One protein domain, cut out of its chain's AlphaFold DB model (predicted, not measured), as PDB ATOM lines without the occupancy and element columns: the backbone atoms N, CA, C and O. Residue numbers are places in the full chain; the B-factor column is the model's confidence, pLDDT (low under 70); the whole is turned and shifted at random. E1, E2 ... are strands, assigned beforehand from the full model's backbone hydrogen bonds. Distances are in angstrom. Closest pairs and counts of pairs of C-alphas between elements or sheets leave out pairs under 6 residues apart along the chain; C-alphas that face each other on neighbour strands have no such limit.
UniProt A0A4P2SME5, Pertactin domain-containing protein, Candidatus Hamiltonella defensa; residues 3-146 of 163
ATOM      1  N   SER A   3      -8.635  46.337 -23.907       90.81
ATOM      2  CA  SER A   3      -7.387  47.093 -23.973       90.81
ATOM      3  C   SER A   3      -7.245  47.683 -25.367       90.81
ATOM      4  O   SER A   3      -7.608  47.044 -26.353       90.81
ATOM      5  N   THR A   4      -6.703  48.891 -25.474       93.75
ATOM      6  CA  THR A   4      -6.547  49.561 -26.767       93.75
ATOM      7  C   THR A   4      -5.176  50.213 -26.871       93.75
ATOM      8  O   THR A   4      -4.730  50.876 -25.937       93.75
ATOM      9  N   LEU A   5      -4.528  50.060 -28.026       94.69
ATOM     10  CA  LEU A   5      -3.318  50.782 -28.410       94.69
ATOM     11  C   LEU A   5      -3.577  51.515 -29.730       94.69
ATOM     12  O   LEU A   5      -3.965  50.897 -30.722       94.69
ATOM     13  N   LYS A   6      -3.371  52.834 -29.745       96.19
ATOM     14  CA  LYS A   6      -3.639  53.704 -30.901       96.19
ATOM     15  C   LYS A   6      -2.526  54.731 -31.075       96.19
ATOM     16  O   LYS A   6      -1.814  55.040 -30.123       96.19
ATOM     17  N   GLY A   7      -2.439  55.298 -32.275       98.00
ATOM     18  CA  GLY A   7      -1.450  56.321 -32.609       98.00
ATOM     19  C   GLY A   7      -0.108  55.734 -33.034       98.00
ATOM     20  O   GLY A   7      -0.018  54.566 -33.411       98.00
ATOM     21  N   ASP A   8       0.929  56.563 -33.015       98.44
ATOM     22  CA  ASP A   8       2.261  56.167 -33.463       98.44
ATOM     23  C   ASP A   8       3.069  55.577 -32.305       98.44
ATOM     24  O   ASP A   8       3.193  56.175 -31.236       98.44
ATOM     25  N   VAL A   9       3.641  54.398 -32.531       98.38
ATOM     26  CA  VAL A   9       4.452  53.669 -31.559       98.38
ATOM     27  C   VAL A   9       5.817  53.405 -32.173       98.38
ATOM     28  O   VAL A   9       5.939  52.745 -33.205       98.38
ATOM     29  N   THR A  10       6.863  53.888 -31.511       98.62
ATOM     30  CA  THR A  10       8.245  53.634 -31.917       98.62
ATOM     31  C   THR A  10       8.862  52.587 -31.008       98.62
ATOM     32  O   THR A  10       8.985  52.788 -29.800       98.62
ATOM     33  N   VAL A  11       9.302  51.481 -31.600       98.62
ATOM     34  CA  VAL A  11      10.089  50.446 -30.929       98.62
ATOM     35  C   VAL A  11      11.509  50.545 -31.473       98.62
ATOM     36  O   VAL A  11      11.823  49.983 -32.522       98.62
ATOM     37  N   GLY A  12      12.360  51.311 -30.785       98.50
ATOM     38  CA  GLY A  12      13.765  51.494 -31.173       98.50
ATOM     39  C   GLY A  12      14.567  50.191 -31.112       98.50
ATOM     40  O   GLY A  12      14.084  49.201 -30.580       98.50
ATOM     41  N   GLU A  13      15.802  50.190 -31.614       97.69
ATOM     42  CA  GLU A  13      16.650  48.990 -31.792       97.69
ATOM     43  C   GLU A  13      16.763  48.076 -30.558       97.69
ATOM     44  O   GLU A  13      16.815  46.855 -30.679       97.69
ATOM     45  N   ARG A  14      16.774  48.655 -29.352       96.56
ATOM     46  CA  ARG A  14      16.838  47.915 -28.074       96.56
ATOM     47  C   ARG A  14      15.481  47.773 -27.380       96.56
ATOM     48  O   ARG A  14      15.406  47.261 -26.267       96.56
ATOM     49  N   GLY A  15      14.433  48.303 -27.997       97.88
ATOM     50  CA  GLY A  15      13.073  48.317 -27.488       97.88
ATOM     51  C   GLY A  15      12.357  46.997 -27.737       97.88
ATOM     52  O   GLY A  15      12.624  46.284 -28.708       97.88
ATOM     53  N   GLN A  16      11.402  46.707 -26.861       96.88
ATOM     54  CA  GLN A  16      10.521  45.560 -26.984       96.88
ATOM     55  C   GLN A  16       9.078  45.979 -26.717       96.88
ATOM     56  O   GLN A  16       8.805  46.677 -25.743       96.88
ATOM     57  N   LEU A  17       8.163  45.504 -27.559       96.38
ATOM     58  CA  LEU A  17       6.723  45.587 -27.350       96.38
ATOM     59  C   LEU A  17       6.150  44.171 -27.261       96.38
ATOM     60  O   LEU A  17       6.331  43.369 -28.173       96.38
ATOM     61  N   ASN A  18       5.454  43.864 -26.169       94.00
ATOM     62  CA  ASN A  18       4.713  42.614 -26.032       94.00
ATOM     63  C   ASN A  18       3.238  42.890 -26.319       94.00
ATOM     64  O   ASN A  18       2.620  43.712 -25.644       94.00
ATOM     65  N   VAL A  19       2.693  42.206 -27.314       93.00
ATOM     66  CA  VAL A  19       1.295  42.292 -27.727       93.00
ATOM     67  C   VAL A  19       0.654  40.967 -27.345       93.00
ATOM     68  O   VAL A  19       0.859  39.962 -28.018       93.00
ATOM     69  N   ILE A  20      -0.055  40.975 -26.218       90.25
ATOM     70  CA  ILE A  20      -0.679  39.786 -25.636       90.25
ATOM     71  C   ILE A  20      -2.192  39.953 -25.761       90.25
ATOM     72  O   ILE A  20      -2.774  40.843 -25.134       90.25
ATOM     73  N   ASN A  21      -2.824  39.122 -26.581       89.25
ATOM     74  CA  ASN A  21      -4.250  39.156 -26.864       89.25
ATOM     75  C   ASN A  21      -4.968  37.940 -26.258       89.25
ATOM     76  O   ASN A  21      -5.429  37.059 -26.977       89.25
ATOM     77  N   ASN A  22      -5.096  37.948 -24.927       85.06
ATOM     78  CA  ASN A  22      -5.819  36.930 -24.142       85.06
ATOM     79  C   ASN A  22      -7.214  37.422 -23.702       85.06
ATOM     80  O   ASN A  22      -7.780  36.971 -22.708       85.06
ATOM     81  N   GLY A  23      -7.737  38.443 -24.383       84.38
ATOM     82  CA  GLY A  23      -8.940  39.183 -24.007       84.38
ATOM     83  C   GLY A  23      -9.461  39.985 -25.194       84.38
ATOM     84  O   GLY A  23      -9.411  39.514 -26.319       84.38
ATOM     85  N   GLU A  24      -9.987  41.186 -24.984       85.88
ATOM     86  CA  GLU A  24     -10.355  42.081 -26.091       85.88
ATOM     87  C   GLU A  24      -9.241  43.116 -26.279       85.88
ATOM     88  O   GLU A  24      -9.211  44.121 -25.567       85.88
ATOM     89  N   LEU A  25      -8.291  42.852 -27.181       91.50
ATOM     90  CA  LEU A  25      -7.251  43.810 -27.562       91.50
ATOM     91  C   LEU A  25      -7.585  44.463 -28.900       91.50
ATOM     92  O   LEU A  25      -7.760  43.781 -29.911       91.50
ATOM     93  N   ASP A  26      -7.584  45.791 -28.908       93.06
ATOM     94  CA  ASP A  26      -7.729  46.575 -30.119       93.06
ATOM     95  C   ASP A  26      -6.480  47.412 -30.438       93.06
ATOM     96  O   ASP A  26      -6.164  48.396 -29.769       93.06
ATOM     97  N   THR A  27      -5.773  47.023 -31.494       95.06
ATOM     98  CA  THR A  27      -4.545  47.666 -31.977       95.06
ATOM     99  C   THR A  27      -4.682  48.188 -33.419       95.06
ATOM    100  O   THR A  27      -3.706  48.655 -34.008       95.06
ATOM    101  N   HIS A  28      -5.886  48.150 -34.016       94.94
ATOM    102  CA  HIS A  28      -6.071  48.398 -35.457       94.94
ATOM    103  C   HIS A  28      -5.767  49.834 -35.912       94.94
ATOM    104  O   HIS A  28      -5.572  50.054 -37.103       94.94
ATOM    105  N   GLU A  29      -5.709  50.809 -35.001       96.81
ATOM    106  CA  GLU A  29      -5.365  52.204 -35.323       96.81
ATOM    107  C   GLU A  29      -3.888  52.545 -35.075       96.81
ATOM    108  O   GLU A  29      -3.458  53.655 -35.409       96.81
ATOM    109  N   ALA A  30      -3.108  51.624 -34.503       98.25
ATOM    110  CA  ALA A  30      -1.706  51.861 -34.189       98.25
ATOM    111  C   ALA A  30      -0.807  51.755 -35.432       98.25
ATOM    112  O   ALA A  30      -0.946  50.832 -36.241       98.25
ATOM    113  N   ASN A  31       0.142  52.686 -35.558       98.75
ATOM    114  CA  ASN A  31       1.239  52.602 -36.519       98.75
ATOM    115  C   ASN A  31       2.534  52.260 -35.790       98.75
ATOM    116  O   ASN A  31       2.883  52.926 -34.818       98.75
ATOM    117  N   LEU A  32       3.265  51.263 -36.274       98.69
ATOM    118  CA  LEU A  32       4.540  50.858 -35.697       98.69
ATOM    119  C   LEU A  32       5.710  51.355 -36.544       98.69
ATOM    120  O   LEU A  32       5.798  51.040 -37.730       98.69
ATOM    121  N   ASN A  33       6.646  52.044 -35.897       98.75
ATOM    122  CA  ASN A  33       7.996  52.286 -36.398       98.75
ATOM    123  C   ASN A  33       8.942  51.327 -35.668       98.75
ATOM    124  O   ASN A  33       9.242  51.523 -34.487       98.75
ATOM    125  N   LEU A  34       9.351  50.252 -36.340       98.75
ATOM    126  CA  LEU A  34       9.942  49.080 -35.702       98.75
ATOM    127  C   LEU A  34      11.404  48.862 -36.112       98.75
ATOM    128  O   LEU A  34      11.690  48.393 -37.212       98.75
ATOM    129  N   SER A  35      12.313  49.116 -35.176       98.81
ATOM    130  CA  SER A  35      13.732  48.739 -35.264       98.81
ATOM    131  C   SER A  35      14.148  47.705 -34.221       98.81
ATOM    132  O   SER A  35      15.149  47.027 -34.407       98.81
ATOM    133  N   GLY A  36      13.390  47.572 -33.131       98.44
ATOM    134  CA  GLY A  36      13.588  46.537 -32.120       98.44
ATOM    135  C   GLY A  36      12.697  45.321 -32.345       98.44
ATOM    136  O   GLY A  36      12.602  44.778 -33.449       98.44
ATOM    137  N   ARG A  37      12.029  44.889 -31.275       97.75
ATOM    138  CA  ARG A  37      11.291  43.624 -31.227       97.75
ATOM    139  C   ARG A  37       9.816  43.805 -30.881       97.75
ATOM    140  O   ARG A  37       9.482  44.478 -29.911       97.75
ATOM    141  N   VAL A  38       8.948  43.100 -31.598       97.75
ATOM    142  CA  VAL A  38       7.562  42.843 -31.194       97.75
ATOM    143  C   VAL A  38       7.395  41.354 -30.915       97.75
ATOM    144  O   VAL A  38       7.723  40.526 -31.763       97.75
ATOM    145  N   ASN A  39       6.890  41.015 -29.733       95.06
ATOM    146  CA  ASN A  39       6.413  39.672 -29.419       95.06
ATOM    147  C   ASN A  39       4.897  39.649 -29.547       95.06
ATOM    148  O   ASN A  39       4.228  40.505 -28.968       95.06
ATOM    149  N   LEU A  40       4.383  38.677 -30.288       93.12
ATOM    150  CA  LEU A  40       2.961  38.423 -30.444       93.12
ATOM    151  C   LEU A  40       2.596  37.160 -29.674       93.12
ATOM    152  O   LEU A  40       3.256  36.135 -29.830       93.12
ATOM    153  N   ASP A  41       1.538  37.247 -28.886       90.19
ATOM    154  CA  ASP A  41       0.905  36.115 -28.225       90.19
ATOM    155  C   ASP A  41      -0.604  36.326 -28.334       90.19
ATOM    156  O   ASP A  41      -1.153  37.245 -27.727       90.19
ATOM    157  N   ASN A  42      -1.257  35.562 -29.202       89.44
ATOM    158  CA  ASN A  42      -2.706  35.565 -29.313       89.44
ATOM    159  C   ASN A  42      -3.254  34.269 -28.718       89.44
ATOM    160  O   ASN A  42      -2.733  33.186 -28.990       89.44
ATOM    161  N   ASP A  43      -4.350  34.390 -27.978       87.62
ATOM    162  CA  ASP A  43      -5.148  33.244 -27.557       87.62
ATOM    163  C   ASP A  43      -5.618  32.423 -28.784       87.62
ATOM    164  O   ASP A  43      -5.840  32.999 -29.856       87.62
ATOM    165  N   PRO A  44      -5.728  31.083 -28.677       82.06
ATOM    166  CA  PRO A  44      -6.095  30.208 -29.795       82.06
ATOM    167  C   PRO A  44      -7.492  30.468 -30.376       82.06
ATOM    168  O   PRO A  44      -7.798  29.967 -31.466       82.06
ATOM    169  N   ASP A  45      -8.348  31.217 -29.683       84.50
ATOM    170  CA  ASP A  45      -9.649  31.630 -30.194       84.50
ATOM    171  C   ASP A  45      -9.514  32.397 -31.534       84.50
ATOM    172  O   ASP A  45      -8.861  33.439 -31.589       84.50
ATOM    173  N   PRO A  46     -10.201  31.992 -32.627       74.69
ATOM    174  CA  PRO A  46     -10.010  32.584 -33.963       74.69
ATOM    175  C   PRO A  46     -10.239  34.102 -34.073       74.69
ATOM    176  O   PRO A  46      -9.796  34.737 -35.031       74.69
ATOM    177  N   GLY A  47     -10.968  34.697 -33.124       82.44
ATOM    178  CA  GLY A  47     -11.197  36.144 -33.060       82.44
ATOM    179  C   GLY A  47     -10.037  36.934 -32.440       82.44
ATOM    180  O   GLY A  47      -9.982  38.160 -32.590       82.44
ATOM    181  N   LYS A  48      -9.114  36.254 -31.760       89.38
ATOM    182  CA  LYS A  48      -7.996  36.838 -31.024       89.38
ATOM    183  C   LYS A  48      -6.816  36.942 -31.969       89.38
ATOM    184  O   LYS A  48      -6.075  36.006 -32.222       89.38
ATOM    185  N   VAL A  49      -6.694  38.111 -32.579       91.19
ATOM    186  CA  VAL A  49      -5.634  38.394 -33.545       91.19
ATOM    187  C   VAL A  49      -5.031  39.749 -33.246       91.19
ATOM    188  O   VAL A  49      -5.718  40.664 -32.782       91.19
ATOM    189  N   SER A  50      -3.750  39.892 -33.541       92.56
ATOM    190  CA  SER A  50      -3.057  41.166 -33.419       92.56
ATOM    191  C   SER A  50      -3.252  41.959 -34.706       92.56
ATOM    192  O   SER A  50      -3.160  41.404 -35.803       92.56
ATOM    193  N   ARG A  51      -3.549  43.255 -34.595       95.75
ATOM    194  CA  ARG A  51      -3.790  44.132 -35.754       95.75
ATOM    195  C   ARG A  51      -2.906  45.368 -35.697       95.75
ATOM    196  O   ARG A  51      -2.750  45.929 -34.629       95.75
ATOM    197  N   PHE A  52      -2.381  45.855 -36.804       98.31
ATOM    198  CA  PHE A  52      -1.790  47.194 -36.857       98.31
ATOM    199  C   PHE A  52      -2.210  47.869 -38.149       98.31
ATOM    200  O   PHE A  52      -2.410  47.207 -39.167       98.31
ATOM    201  N   ARG A  53      -2.334  49.195 -38.121       98.56
ATOM    202  CA  ARG A  53      -2.614  49.956 -39.333       98.56
ATOM    203  C   ARG A  53      -1.379  49.923 -40.223       98.56
ATOM    204  O   ARG A  53      -1.296  49.135 -41.159       98.56
ATOM    205  N   LYS A  54      -0.378  50.740 -39.912       98.62
ATOM    206  CA  LYS A  54       0.870  50.783 -40.681       98.62
ATOM    207  C   LYS A  54       2.003  50.161 -39.886       98.62
ATOM    208  O   LYS A  54       2.143  50.443 -38.702       98.62
ATOM    209  N   VAL A  55       2.846  49.373 -40.538       98.88
ATOM    210  CA  VAL A  55       4.103  48.898 -39.956       98.88
ATOM    211  C   VAL A  55       5.239  49.282 -40.887       98.88
ATOM    212  O   VAL A  55       5.307  48.802 -42.015       98.88
ATOM    213  N   SER A  56       6.132  50.139 -40.405       98.88
ATOM    214  CA  SER A  56       7.387  50.474 -41.067       98.88
ATOM    215  C   SER A  56       8.532  49.856 -40.280       98.88
ATOM    216  O   SER A  56       8.757  50.210 -39.121       98.88
ATOM    217  N   MET A  57       9.249  48.921 -40.895       98.88
ATOM    218  CA  MET A  57      10.368  48.224 -40.272       98.88
ATOM    219  C   MET A  57      11.698  48.791 -40.764       98.88
ATOM    220  O   MET A  57      11.905  48.997 -41.959       98.88
ATOM    221  N   ASN A  58      12.620  49.005 -39.835       98.56
ATOM    222  CA  ASN A  58      14.023  49.270 -40.124       98.56
ATOM    223  C   ASN A  58      14.855  48.254 -39.345       98.56
ATOM    224  O   ASN A  58      15.257  48.517 -38.212       98.56
ATOM    225  N   GLN A  59      15.034  47.082 -39.958       98.31
ATOM    226  CA  GLN A  59      15.722  45.900 -39.427       98.31
ATOM    227  C   GLN A  59      15.066  45.247 -38.202       98.31
ATOM    228  O   GLN A  59      15.630  44.318 -37.633       98.31
ATOM    229  N   GLY A  60      13.867  45.681 -37.813       98.50
ATOM    230  CA  GLY A  60      13.187  45.129 -36.651       98.50
ATOM    231  C   GLY A  60      12.630  43.719 -36.858       98.50
ATOM    232  O   GLY A  60      12.721  43.108 -37.933       98.50
ATOM    233  N   HIS A  61      12.014  43.196 -35.800       98.25
ATOM    234  CA  HIS A  61      11.598  41.800 -35.743       98.25
ATOM    235  C   HIS A  61      10.203  41.618 -35.154       98.25
ATOM    236  O   HIS A  61       9.893  42.171 -34.097       98.25
ATOM    237  N   PHE A  62       9.411  40.757 -35.788       98.12
ATOM    238  CA  PHE A  62       8.237  40.147 -35.169       98.12
ATOM    239  C   PHE A  62       8.563  38.717 -34.766       98.12
ATOM    240  O   PHE A  62       9.099  37.954 -35.568       98.12
ATOM    241  N   TYR A  63       8.198  38.356 -33.545       95.50
ATOM    242  CA  TYR A  63       8.241  36.992 -33.046       95.50
ATOM    243  C   TYR A  63       6.821  36.556 -32.737       95.50
ATOM    244  O   TYR A  63       6.172  37.146 -31.873       95.50
ATOM    245  N   PHE A  64       6.353  35.550 -33.462       92.12
ATOM    246  CA  PHE A  64       5.076  34.914 -33.205       92.12
ATOM    247  C   PHE A  64       5.266  33.850 -32.124       92.12
ATOM    248  O   PHE A  64       6.210  33.061 -32.193       92.12
ATOM    249  N   ASP A  65       4.394  33.885 -31.120       74.12
ATOM    250  CA  ASP A  65       4.372  32.988 -29.966       74.12
ATOM    251  C   ASP A  65       5.717  32.919 -29.217       74.12
ATOM    252  O   ASP A  65       6.483  31.952 -29.284       74.12
ATOM    253  N   TYR A  66       6.012  33.983 -28.460       60.09
ATOM    254  CA  TYR A  66       6.960  33.891 -27.349       60.09
ATOM    255  C   TYR A  66       6.254  33.209 -26.172       60.09
ATOM    256  O   TYR A  66       5.797  33.883 -25.252       60.09
ATOM    257  N   SER A  67       6.130  31.882 -26.211       53.56
ATOM    258  CA  SER A  67       5.472  31.130 -25.142       53.56
ATOM    259  C   SER A  67       6.188  31.343 -23.801       53.56
ATOM    260  O   SER A  67       7.310  30.880 -23.587       53.56
ATOM    261  N   ILE A  68       5.533  32.066 -22.889       47.97
ATOM    262  CA  ILE A  68       5.942  32.236 -21.482       47.97
ATOM    263  C   ILE A  68       5.236  31.244 -20.548       47.97
ATOM    264  O   ILE A  68       5.554  31.184 -19.361       47.97
ATOM    265  N   SER A  69       4.301  30.438 -21.057       47.12
ATOM    266  CA  SER A  69       3.526  29.478 -20.269       47.12
ATOM    267  C   SER A  69       3.913  28.043 -20.625       47.12
ATOM    268  O   SER A  69       3.525  27.515 -21.665       47.12
ATOM    269  N   GLY A  70       4.687  27.406 -19.744       44.97
ATOM    270  CA  GLY A  70       5.171  26.031 -19.887       44.97
ATOM    271  C   GLY A  70       4.066  24.967 -19.894       44.97
ATOM    272  O   GLY A  70       3.853  24.294 -18.888       44.97
ATOM    273  N   GLY A  71       3.405  24.772 -21.036       45.28
ATOM    274  CA  GLY A  71       2.405  23.720 -21.215       45.28
ATOM    275  C   GLY A  71       1.965  23.516 -22.666       45.28
ATOM    276  O   GLY A  71       1.007  24.131 -23.099       45.28
ATOM    277  N   PHE A  72       2.675  22.635 -23.375       46.59
ATOM    278  CA  PHE A  72       2.312  21.720 -24.482       46.59
ATOM    279  C   PHE A  72       1.291  22.052 -25.600       46.59
ATOM    280  O   PHE A  72       1.205  21.253 -26.531       46.59
ATOM    281  N   SER A  73       0.583  23.180 -25.621       55.12
ATOM    282  CA  SER A  73      -0.168  23.632 -26.803       55.12
ATOM    283  C   SER A  73       0.432  24.929 -27.324       55.12
ATOM    284  O   SER A  73       0.224  25.993 -26.750       55.12
ATOM    285  N   LYS A  74       1.217  24.825 -28.398       61.50
ATOM    286  CA  LYS A  74       1.736  25.986 -29.119       61.50
ATOM    287  C   LYS A  74       0.567  26.696 -29.802       61.50
ATOM    288  O   LYS A  74      -0.178  26.039 -30.534       61.50
ATOM    289  N   ASN A  75       0.396  27.989 -29.550       75.69
ATOM    290  CA  ASN A  75      -0.697  28.766 -30.126       75.69
ATOM    291  C   ASN A  75      -0.183  29.474 -31.372       75.69
ATOM    292  O   ASN A  75       0.822  30.176 -31.331       75.69
ATOM    293  N   TYR A  76      -0.878  29.302 -32.493       88.19
ATOM    294  CA  TYR A  76      -0.516  30.008 -33.714       88.19
ATOM    295  C   TYR A  76      -1.166  31.384 -33.742       88.19
ATOM    296  O   TYR A  76      -2.384  31.526 -33.647       88.19
ATOM    297  N   SER A  77      -0.334  32.403 -33.887       92.31
ATOM    298  CA  SER A  77      -0.726  33.798 -33.884       92.31
ATOM    299  C   SER A  77      -1.003  34.302 -35.298       92.31
ATOM    300  O   SER A  77      -0.257  34.042 -36.244       92.31
ATOM    301  N   ILE A  78      -2.057  35.107 -35.430       93.38
ATOM    302  CA  ILE A  78      -2.350  35.838 -36.661       93.38
ATOM    303  C   ILE A  78      -2.035  37.319 -36.449       93.38
ATOM    304  O   ILE A  78      -2.473  37.936 -35.471       93.38
ATOM    305  N   LEU A  79      -1.291  37.890 -37.393       97.25
ATOM    306  CA  LEU A  79      -1.002  39.313 -37.480       97.25
ATOM    307  C   LEU A  79      -1.650  39.900 -38.737       97.25
ATOM    308  O   LEU A  79      -1.277  39.544 -39.855       97.25
ATOM    309  N   PHE A  80      -2.571  40.844 -38.551       97.88
ATOM    310  CA  PHE A  80      -3.162  41.626 -39.636       97.88
ATOM    311  C   PHE A  80      -2.545  43.016 -39.718       97.88
ATOM    312  O   PHE A  80      -2.515  43.742 -38.726       97.88
ATOM    313  N   LEU A  81      -2.122  43.408 -40.914       98.62
ATOM    314  CA  LEU A  81      -1.576  44.725 -41.220       98.62
ATOM    315  C   LEU A  81      -2.399  45.393 -42.323       98.62
ATOM    316  O   LEU A  81      -2.820  44.716 -43.260       98.62
ATOM    317  N   GLU A  82      -2.574  46.713 -42.275       98.50
ATOM    318  CA  GLU A  82      -3.076  47.448 -43.447       98.50
ATOM    319  C   GLU A  82      -1.979  47.639 -44.483       98.50
ATOM    320  O   GLU A  82      -2.179  47.333 -45.655       98.50
ATOM    321  N   THR A  83      -0.811  48.105 -44.047       98.81
ATOM    322  CA  THR A  83       0.354  48.295 -44.917       98.81
ATOM    323  C   THR A  83       1.631  47.882 -44.207       98.81
ATOM    324  O   THR A  83       1.789  48.149 -43.010       98.81
ATOM    325  N   LEU A  84       2.571  47.325 -44.964       98.88
ATOM    326  CA  LEU A  84       3.889  46.929 -44.477       98.88
ATOM    327  C   LEU A  84       4.978  47.563 -45.347       98.88
ATOM    328  O   LEU A  84       4.915  47.477 -46.571       98.88
ATOM    329  N   SER A  85       5.991  48.172 -44.736       98.94
ATOM    330  CA  SER A  85       7.118  48.739 -45.476       98.94
ATOM    331  C   SER A  85       8.475  48.522 -44.816       98.94
ATOM    332  O   SER A  85       8.565  48.379 -43.597       98.94
ATOM    333  N   GLY A  86       9.538  48.565 -45.622       98.75
ATOM    334  CA  GLY A  86      10.923  48.621 -45.151       98.75
ATOM    335  C   GLY A  86      11.628  47.265 -45.128       98.75
ATOM    336  O   GLY A  86      11.521  46.492 -46.077       98.75
ATOM    337  N   THR A  87      12.403  46.993 -44.079       98.69
ATOM    338  CA  THR A  87      13.173  45.746 -43.949       98.69
ATOM    339  C   THR A  87      13.076  45.167 -42.549       98.69
ATOM    340  O   THR A  87      13.050  45.900 -41.561       98.69
ATOM    341  N   GLY A  88      13.030  43.841 -42.437       98.56
ATOM    342  CA  GLY A  88      12.892  43.186 -41.138       98.56
ATOM    343  C   GLY A  88      12.809  41.671 -41.219       98.56
ATOM    344  O   GLY A  88      13.027  41.073 -42.273       98.56
ATOM    345  N   THR A  89      12.518  41.023 -40.093       98.38
ATOM    346  CA  THR A  89      12.337  39.563 -40.054       98.38
ATOM    347  C   THR A  89      11.101  39.158 -39.268       98.38
ATOM    348  O   THR A  89      10.893  39.620 -38.146       98.38
ATOM    349  N   PHE A  90      10.329  38.237 -39.837       98.38
ATOM    350  CA  PHE A  90       9.234  37.550 -39.163       98.38
ATOM    351  C   PHE A  90       9.708  36.167 -38.721       98.38
ATOM    352  O   PHE A  90      10.161  35.364 -39.538       98.38
ATOM    353  N   TRP A  91       9.626  35.894 -37.426       96.06
ATOM    354  CA  TRP A  91       9.925  34.597 -36.832       96.06
ATOM    355  C   TRP A  91       8.611  33.890 -36.541       96.06
ATOM    356  O   TRP A  91       7.852  34.328 -35.683       96.06
ATOM    357  N   MET A  92       8.353  32.835 -37.299       94.50
ATOM    358  CA  MET A  92       7.071  32.157 -37.406       94.50
ATOM    359  C   MET A  92       7.225  30.677 -37.073       94.50
ATOM    360  O   MET A  92       8.300  30.085 -37.211       94.50
ATOM    361  N   ASN A  93       6.128  30.066 -36.672       91.69
ATOM    362  CA  ASN A  93       6.028  28.683 -36.264       91.69
ATOM    363  C   ASN A  93       4.985  27.960 -37.101       91.69
ATOM    364  O   ASN A  93       3.964  28.539 -37.477       91.69
ATOM    365  N   THR A  94       5.227  26.680 -37.357       90.62
ATOM    366  CA  THR A  94       4.318  25.838 -38.135       90.62
ATOM    367  C   THR A  94       4.211  24.425 -37.568       90.62
ATOM    368  O   THR A  94       5.089  23.937 -36.852       90.62
ATOM    369  N   ASP A  95       3.114  23.780 -37.938       90.69
ATOM    370  CA  ASP A  95       2.928  22.343 -38.046       90.69
ATOM    371  C   ASP A  95       2.357  22.099 -39.446       90.69
ATOM    372  O   ASP A  95       1.147  22.191 -39.688       90.69
ATOM    373  N   ILE A  96       3.261  21.903 -40.407       90.94
ATOM    374  CA  ILE A  96       2.895  21.802 -41.824       90.94
ATOM    375  C   ILE A  96       2.050  20.546 -42.085       90.94
ATOM    376  O   ILE A  96       1.120  20.616 -42.889       90.94
ATOM    377  N   ALA A  97       2.333  19.438 -41.391       89.69
ATOM    378  CA  ALA A  97       1.592  18.181 -41.521       89.69
ATOM    379  C   ALA A  97       0.130  18.311 -41.065       89.69
ATOM    380  O   ALA A  97      -0.754  17.636 -41.586       89.69
ATOM    381  N   GLU A  98      -0.132  19.197 -40.104       91.12
ATOM    382  CA  GLU A  98      -1.475  19.501 -39.605       91.12
ATOM    383  C   GLU A  98      -2.080  20.766 -40.235       91.12
ATOM    384  O   GLU A  98      -3.131  21.231 -39.784       91.12
ATOM    385  N   HIS A  99      -1.425  21.341 -41.252       91.94
ATOM    386  CA  HIS A  99      -1.815  22.576 -41.941       91.94
ATOM    387  C   HIS A  99      -2.088  23.762 -41.002       91.94
ATOM    388  O   HIS A  99      -2.973  24.584 -41.255       91.94
ATOM    389  N   ARG A 100      -1.326  23.865 -39.911       90.38
ATOM    390  CA  ARG A 100      -1.475  24.915 -38.899       90.38
ATOM    391  C   ARG A 100      -0.179  25.695 -38.753       90.38
ATOM    392  O   ARG A 100       0.910  25.147 -38.872       90.38
ATOM    393  N   GLY A 101      -0.279  26.994 -38.523       91.75
ATOM    394  CA  GLY A 101       0.891  27.847 -38.402       91.75
ATOM    395  C   GLY A 101       0.525  29.295 -38.182       91.75
ATOM    396  O   GLY A 101      -0.628  29.692 -38.360       91.75
ATOM    397  N   ASP A 102       1.534  30.071 -37.818       95.19
ATOM    398  CA  ASP A 102       1.425  31.518 -37.738       95.19
ATOM    399  C   ASP A 102       1.089  32.113 -39.110       95.19
ATOM    400  O   ASP A 102       1.489  31.588 -40.156       95.19
ATOM    401  N   LEU A 103       0.385  33.244 -39.109       95.81
ATOM    402  CA  LEU A 103      -0.028  33.922 -40.335       95.81
ATOM    403  C   LEU A 103       0.244  35.422 -40.259       95.81
ATOM    404  O   LEU A 103      -0.255  36.119 -39.376       95.81
ATOM    405  N   LEU A 104       0.962  35.931 -41.258       98.44
ATOM    406  CA  LEU A 104       1.011  37.349 -41.591       98.44
ATOM    407  C   LEU A 104       0.022  37.637 -42.726       98.44
ATOM    408  O   LEU A 104       0.137  37.085 -43.820       98.44
ATOM    409  N   HIS A 105      -0.916  38.548 -42.492       98.19
ATOM    410  CA  HIS A 105      -1.851  39.026 -43.503       98.19
ATOM    411  C   HIS A 105      -1.715  40.541 -43.664       98.19
ATOM    412  O   HIS A 105      -2.122  41.302 -42.791       98.19
ATOM    413  N   VAL A 106      -1.207  40.993 -44.808       98.62
ATOM    414  CA  VAL A 106      -1.201  42.406 -45.204       98.62
ATOM    415  C   VAL A 106      -2.382  42.656 -46.136       98.62
ATOM    416  O   VAL A 106      -2.426  42.114 -47.237       98.62
ATOM    417  N   ARG A 107      -3.376  43.428 -45.689       98.19
ATOM    418  CA  ARG A 107      -4.610  43.664 -46.455       98.19
ATOM    419  C   ARG A 107      -4.366  44.549 -47.673       98.19
ATOM    420  O   ARG A 107      -4.941  44.295 -48.724       98.19
ATOM    421  N   GLY A 108      -3.572  45.602 -47.507       97.38
ATOM    422  CA  GLY A 108      -3.186  46.520 -48.569       97.38
ATOM    423  C   GLY A 108      -1.833  46.154 -49.169       97.38
ATOM    424  O   GLY A 108      -1.521  44.981 -49.382       97.38
ATOM    425  N   GLU A 109      -1.034  47.181 -49.440       97.81
ATOM    426  CA  GLU A 109       0.285  47.026 -50.043       97.81
ATOM    427  C   GLU A 109       1.363  46.672 -49.013       97.81
ATOM    428  O   GLU A 109       1.453  47.269 -47.931       97.81
ATOM    429  N   ALA A 110       2.225  45.733 -49.393       98.56
ATOM    430  CA  ALA A 110       3.503  45.493 -48.743       98.56
ATOM    431  C   ALA A 110       4.642  45.870 -49.699       98.56
ATOM    432  O   ALA A 110       4.666  45.393 -50.829       98.56
ATOM    433  N   ASN A 111       5.605  46.677 -49.247       98.56
ATOM    434  CA  ASN A 111       6.740  47.126 -50.064       98.56
ATOM    435  C   ASN A 111       8.060  47.044 -49.281       98.56
ATOM    436  O   ASN A 111       8.234  47.741 -48.281       98.56
ATOM    437  N   GLY A 112       9.015  46.222 -49.721       98.38
ATOM    438  CA  GLY A 112      10.298  46.067 -49.030       98.38
ATOM    439  C   GLY A 112      10.881  44.661 -49.096       98.38
ATOM    440  O   GLY A 112      10.444  43.838 -49.892       98.38
ATOM    441  N   TYR A 113      11.860  44.383 -48.234       98.38
ATOM    442  CA  TYR A 113      12.572  43.102 -48.205       98.38
ATOM    443  C   TYR A 113      12.531  42.499 -46.808       98.38
ATOM    444  O   TYR A 113      13.086  43.056 -45.855       98.38
ATOM    445  N   PHE A 114      11.904  41.335 -46.685       98.62
ATOM    446  CA  PHE A 114      11.664  40.698 -45.399       98.62
ATOM    447  C   PHE A 114      12.239  39.286 -45.355       98.62
ATOM    448  O   PHE A 114      12.037  38.460 -46.245       98.62
ATOM    449  N   GLY A 115      12.944  38.993 -44.267       97.94
ATOM    450  CA  GLY A 115      13.296  37.630 -43.908       97.94
ATOM    451  C   GLY A 115      12.115  36.927 -43.246       97.94
ATOM    452  O   GLY A 115      11.392  37.520 -42.443       97.94
ATOM    453  N   VAL A 116      11.960  35.640 -43.520       97.44
ATOM    454  CA  VAL A 116      11.013  34.767 -42.824       97.44
ATOM    455  C   VAL A 116      11.796  33.616 -42.230       97.44
ATOM    456  O   VAL A 116      12.471  32.882 -42.950       97.44
ATOM    457  N   ARG A 117      11.740  33.458 -40.912       94.75
ATOM    458  CA  ARG A 117      12.321  32.312 -40.218       94.75
ATOM    459  C   ARG A 117      11.206  31.425 -39.716       94.75
ATOM    460  O   ARG A 117      10.385  31.885 -38.935       94.75
ATOM    461  N   VAL A 118      11.192  30.174 -40.158       91.62
ATOM    462  CA  VAL A 118      10.128  29.218 -39.838       91.62
ATOM    463  C   VAL A 118      10.663  28.118 -38.932       91.62
ATOM    464  O   VAL A 118      11.644  27.461 -39.274       91.62
ATOM    465  N   THR A 119      10.012  27.895 -37.795       90.12
ATOM    466  CA  THR A 119      10.260  26.735 -36.932       90.12
ATOM    467  C   THR A 119       9.081  25.780 -37.032       90.12
ATOM    468  O   THR A 119       8.019  26.045 -36.470       90.12
ATOM    469  N   ASP A 120       9.277  24.669 -37.736       87.69
ATOM    470  CA  ASP A 120       8.292  23.594 -37.801       87.69
ATOM    471  C   ASP A 120       8.480  22.654 -36.604       87.69
ATOM    472  O   ASP A 120       9.567  22.113 -36.401       87.69
ATOM    473  N   SER A 121       7.449  22.525 -35.771       82.25
ATOM    474  CA  SER A 121       7.464  21.686 -34.558       82.25
ATOM    475  C   SER A 121       6.507  20.494 -34.631       82.25
ATOM    476  O   SER A 121       6.365  19.761 -33.652       82.25
ATOM    477  N   GLY A 122       5.839  20.335 -35.772       80.56
ATOM    478  CA  GLY A 122       4.925  19.241 -36.053       80.56
ATOM    479  C   GLY A 122       5.631  17.932 -36.390       80.56
ATOM    480  O   GLY A 122       6.843  17.760 -36.235       80.56
ATOM    481  N   LYS A 123       4.842  16.980 -36.889       84.88
ATOM    482  CA  LYS A 123       5.394  15.787 -37.540       84.88
ATOM    483  C   LYS A 123       5.999  16.177 -38.885       84.88
ATOM    484  O   LYS A 123       5.600  17.168 -39.485       84.88
ATOM    485  N   SER A 124       6.902  15.340 -39.393       87.06
ATOM    486  CA  SER A 124       7.431  15.505 -40.745       87.06
ATOM    487  C   SER A 124       6.285  15.627 -41.762       87.06
ATOM    488  O   SER A 124       5.472  14.700 -41.846       87.06
ATOM    489  N   PRO A 125       6.220  16.724 -42.538       86.94
ATOM    490  CA  PRO A 125       5.202  16.886 -43.561       86.94
ATOM    491  C   PRO A 125       5.428  15.909 -44.714       86.94
ATOM    492  O   PRO A 125       6.560  15.526 -45.033       86.94
ATOM    493  N   LYS A 126       4.337  15.519 -45.360       92.25
ATOM    494  CA  LYS A 126       4.346  14.751 -46.599       92.25
ATOM    495  C   LYS A 126       4.653  15.655 -47.792       92.25
ATOM    496  O   LYS A 126       4.641  16.884 -47.709       92.25
ATOM    497  N   ALA A 127       4.933  15.036 -48.935       89.38
ATOM    498  CA  ALA A 127       5.315  15.754 -50.148       89.38
ATOM    499  C   ALA A 127       4.197  16.665 -50.682       89.38
ATOM    500  O   ALA A 127       4.494  17.648 -51.362       89.38
ATOM    501  N   GLU A 128       2.941  16.355 -50.378       91.44
ATOM    502  CA  GLU A 128       1.744  17.115 -50.730       91.44
ATOM    503  C   GLU A 128       1.427  18.262 -49.762       91.44
ATOM    504  O   GLU A 128       0.720  19.193 -50.149       91.44
ATOM    505  N   ASP A 129       1.979  18.250 -48.546       91.44
ATOM    506  CA  ASP A 129       1.601  19.222 -47.525       91.44
ATOM    507  C   ASP A 129       2.141  20.609 -47.873       91.44
ATOM    508  O   ASP A 129       3.325  20.813 -48.166       91.44
ATOM    509  N   ARG A 130       1.248  21.594 -47.863       91.19
ATOM    510  CA  ARG A 130       1.566  22.999 -48.113       91.19
ATOM    511  C   ARG A 130       0.875  23.847 -47.059       91.19
ATOM    512  O   ARG A 130      -0.247  23.548 -46.651       91.19
ATOM    513  N   LEU A 131       1.540  24.925 -46.659       93.00
ATOM    514  CA  LEU A 131       0.998  25.898 -45.723       93.00
ATOM    515  C   LEU A 131       1.354  27.307 -46.191       93.00
ATOM    516  O   LEU A 131       2.523  27.629 -46.406       93.00
ATOM    517  N   LYS A 132       0.332  28.147 -46.360       94.56
ATOM    518  CA  LYS A 132       0.502  29.565 -46.670       94.56
ATOM    519  C   LYS A 132       0.573  30.342 -45.359       94.56
ATOM    520  O   LYS A 132      -0.425  30.435 -44.657       94.56
ATOM    521  N   ILE A 133       1.735  30.920 -45.071       95.81
ATOM    522  CA  ILE A 133       1.985  31.692 -43.839       95.81
ATOM    523  C   ILE A 133       2.027  33.208 -44.072       95.81
ATOM    524  O   ILE A 133       2.050  33.982 -43.122       95.81
ATOM    525  N   ILE A 134       2.027  33.652 -45.332       98.00
ATOM    526  CA  ILE A 134       2.016  35.070 -45.705       98.00
ATOM    527  C   ILE A 134       0.962  35.300 -46.783       98.00
ATOM    528  O   ILE A 134       0.877  34.561 -47.767       98.00
ATOM    529  N   GLN A 135       0.168  36.349 -46.609       97.69
ATOM    530  CA  GLN A 135      -0.786  36.848 -47.589       97.69
ATOM    531  C   GLN A 135      -0.654  38.361 -47.727       97.69
ATOM    532  O   GLN A 135      -0.543  39.062 -46.726       97.69
ATOM    533  N   MET A 136      -0.705  38.852 -48.964       96.81
ATOM    534  CA  MET A 136      -0.662  40.276 -49.292       96.81
ATOM    535  C   MET A 136      -1.803  40.622 -50.246       96.81
ATOM    536  O   MET A 136      -2.148  39.800 -51.099       96.81
ATOM    537  N   GLY A 137      -2.375  41.818 -50.105       95.62
ATOM    538  CA  GLY A 137      -3.353  42.365 -51.046       95.62
ATOM    539  C   GLY A 137      -2.719  42.971 -52.299       95.62
ATOM    540  O   GLY A 137      -3.368  43.020 -53.339       95.62
ATOM    541  N   GLY A 138      -1.453  43.392 -52.218       95.38
ATOM    542  CA  GLY A 138      -0.673  43.929 -53.332       95.38
ATOM    543  C   GLY A 138       0.708  44.429 -52.895       95.38
ATOM    544  O   GLY A 138       1.136  44.179 -51.765       95.38
ATOM    545  N   GLY A 139       1.374  45.171 -53.780       97.06
ATOM    546  CA  GLY A 139       2.718  45.715 -53.568       97.06
ATOM    547  C   GLY A 139       3.838  44.805 -54.079       97.06
ATOM    548  O   GLY A 139       3.591  43.741 -54.648       97.06
ATOM    549  N   GLU A 140       5.074  45.259 -53.886       97.12
ATOM    550  CA  GLU A 140       6.288  44.653 -54.454       97.12
ATOM    551  C   GLU A 140       7.210  44.044 -53.382       97.12
ATOM    552  O   GLU A 140       8.404  43.865 -53.606       97.12
ATOM    553  N   ALA A 141       6.692  43.752 -52.185       97.62
ATOM    554  CA  ALA A 141       7.506  43.158 -51.130       97.62
ATOM    555  C   ALA A 141       8.018  41.753 -51.477       97.62
ATOM    556  O   ALA A 141       7.260  40.864 -51.875       97.62
ATOM    557  N   GLU A 142       9.297  41.524 -51.193       97.81
ATOM    558  CA  GLU A 142       9.935  40.217 -51.271       97.81
ATOM    559  C   GLU A 142      10.052  39.582 -49.882       97.81
ATOM    560  O   GLU A 142      10.524  40.201 -48.924       97.81
ATOM    561  N   PHE A 143       9.669  38.308 -49.788       97.25
ATOM    562  CA  PHE A 143       9.799  37.498 -48.580       97.25
ATOM    563  C   PHE A 143      10.712  36.311 -48.856       97.25
ATOM    564  O   PHE A 143      10.360  35.409 -49.616       97.25
ATOM    565  N   ASN A 144      11.870  36.292 -48.205       95.38
ATOM    566  CA  ASN A 144      12.872  35.250 -48.385       95.38
ATOM    567  C   ASN A 144      12.981  34.379 -47.136       95.38
ATOM    568  O   ASN A 144      13.060  34.881 -46.012       95.38
ATOM    569  N   LEU A 145      13.030  33.058 -47.328       93.25
ATOM    570  CA  LEU A 145      13.295  32.140 -46.226       93.25
ATOM    571  C   LEU A 145      14.722  32.377 -45.715       93.25
ATOM    572  O   LEU A 145      15.693  32.191 -46.441       93.25
ATOM    573  N   ALA A 146      14.836  32.779 -44.454       90.12
ATOM    574  CA  ALA A 146      16.083  33.162 -43.796       90.12
ATOM    575  C   ALA A 146      16.568  32.098 -42.790       90.12
ATOM    576  O   ALA A 146      17.382  32.390 -41.907       90.12
TER     577      ALA A 146
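Overview. This is residues 3 to 146 of the 163 residues of the protein "Pertactin domain-containing protein" of Candidatus Hamiltonella defensa (UniProt A0A4P2SME5). The chain is wound in stacked turns, a short solenoid whose parallel strands lie one over the next: E1 and E2 make one turn, E4 and E5 the next, then the long strands E6, E7 and E8 each fold back on themselves to make one turn apiece, and E9 with E10 makes the last. E3 is a short strand that leads into E4 at the start of the second turn, side by side with residues 3 to 4 before E1, and the two long links, residues 65 to 77 and 121 to 133, loop away from the stack. The printed part has 144 residues with ten named strands, E1 to E10 in chain order, and no named helix; its class is all strand. Nine of the strands form one branched, strongly twisted sheet whose neighbour pairs are all parallel. The whole is compact, with a radius of gyration of the C-alphas of 14.6 A and spans of 42 by 34 by 27 A.

Along the chain. Start at Ser 3 and find C-alpha 7 at (-1.450, 56.321, -32.609), where E1 begins; it takes residues 7 to 11. E2 follows with residues 16 to 21 and measures 16.1 A. Next come E3, residues 24 to 26, E4, residues 30 to 34, and E5, residues 37 to 42, which is 16.3 A long. From C-alpha 50 at (-3.057, 41.166, -33.419) E6 runs through residues 50 to 64, yet its first and last C-alphas are just 10.3 A apart; it bends by 165 degrees at residue 55. E7, residues 78 to 95, bends by 170 degrees at residue 81 and spans 14.6 A. E8, residues 103 to 120, bends by 176 degrees at residue 107 and spans 13.5 A. E9 takes residues 134 to 138, and E10, residues 142 to 145, ends with C-alpha 145 at (13.295, 32.140, -46.226).

Arrangement. Begin at the edge strand E1, parallel to E4 at 21 degrees; look for N 9 and O 31, 2.8 A apart and within hydrogen-bond range. The edge strand E2 is parallel to E5 at 10 degrees, with N 19 and O 39 at 2.8 A. E3 pairs with no named strand, but its residues 25 to 26 form a short parallel pairing with residues 3 to 4; its closest C-alpha to E6 is that of Asp 26, 7.3 A from that of Arg 51. E4 and E5 lie on one side of E6, E7 on the other side. The pairing is staggered: E6 is parallel to E4 over its residues 55 to 57, with N 56 and O 32 at 2.8 A, and to E5 over its residues 61 to 64, with N 63 and O 38 at 2.8 A. E6 and E7 are parallel, with N 57 and O 85 at 2.8 A and N 91 and O 62 at 2.8 A. E7 and E8 are parallel at 28 degrees, with N 81 and O 105 at 2.8 A and N 117 and O 90 at 2.8 A. On the other side of E8 from E7 you find the edge strands E9, with N 106 and O 135 at 2.8 A, and E10, with N 116 and O 144 at 2.8 A. E9 and E10 are apart, as are, for instance, E1 and E8.

Size, cuts and confidence. The two C-alphas farthest apart are those of Gly 7 and Ala 127, at 44.7 A. The printed part runs from 3 to 146 and has no cut. The links from E6 to E7 and from E8 to E9 are long, 13 residues each; their C-alphas lie 7 to 22 A and 9 to 26 A from the mean of the C-alphas. The mean pLDDT of the printed part is 91.4; look at residues 66 to 74 for low confidence, where the model falls under 70.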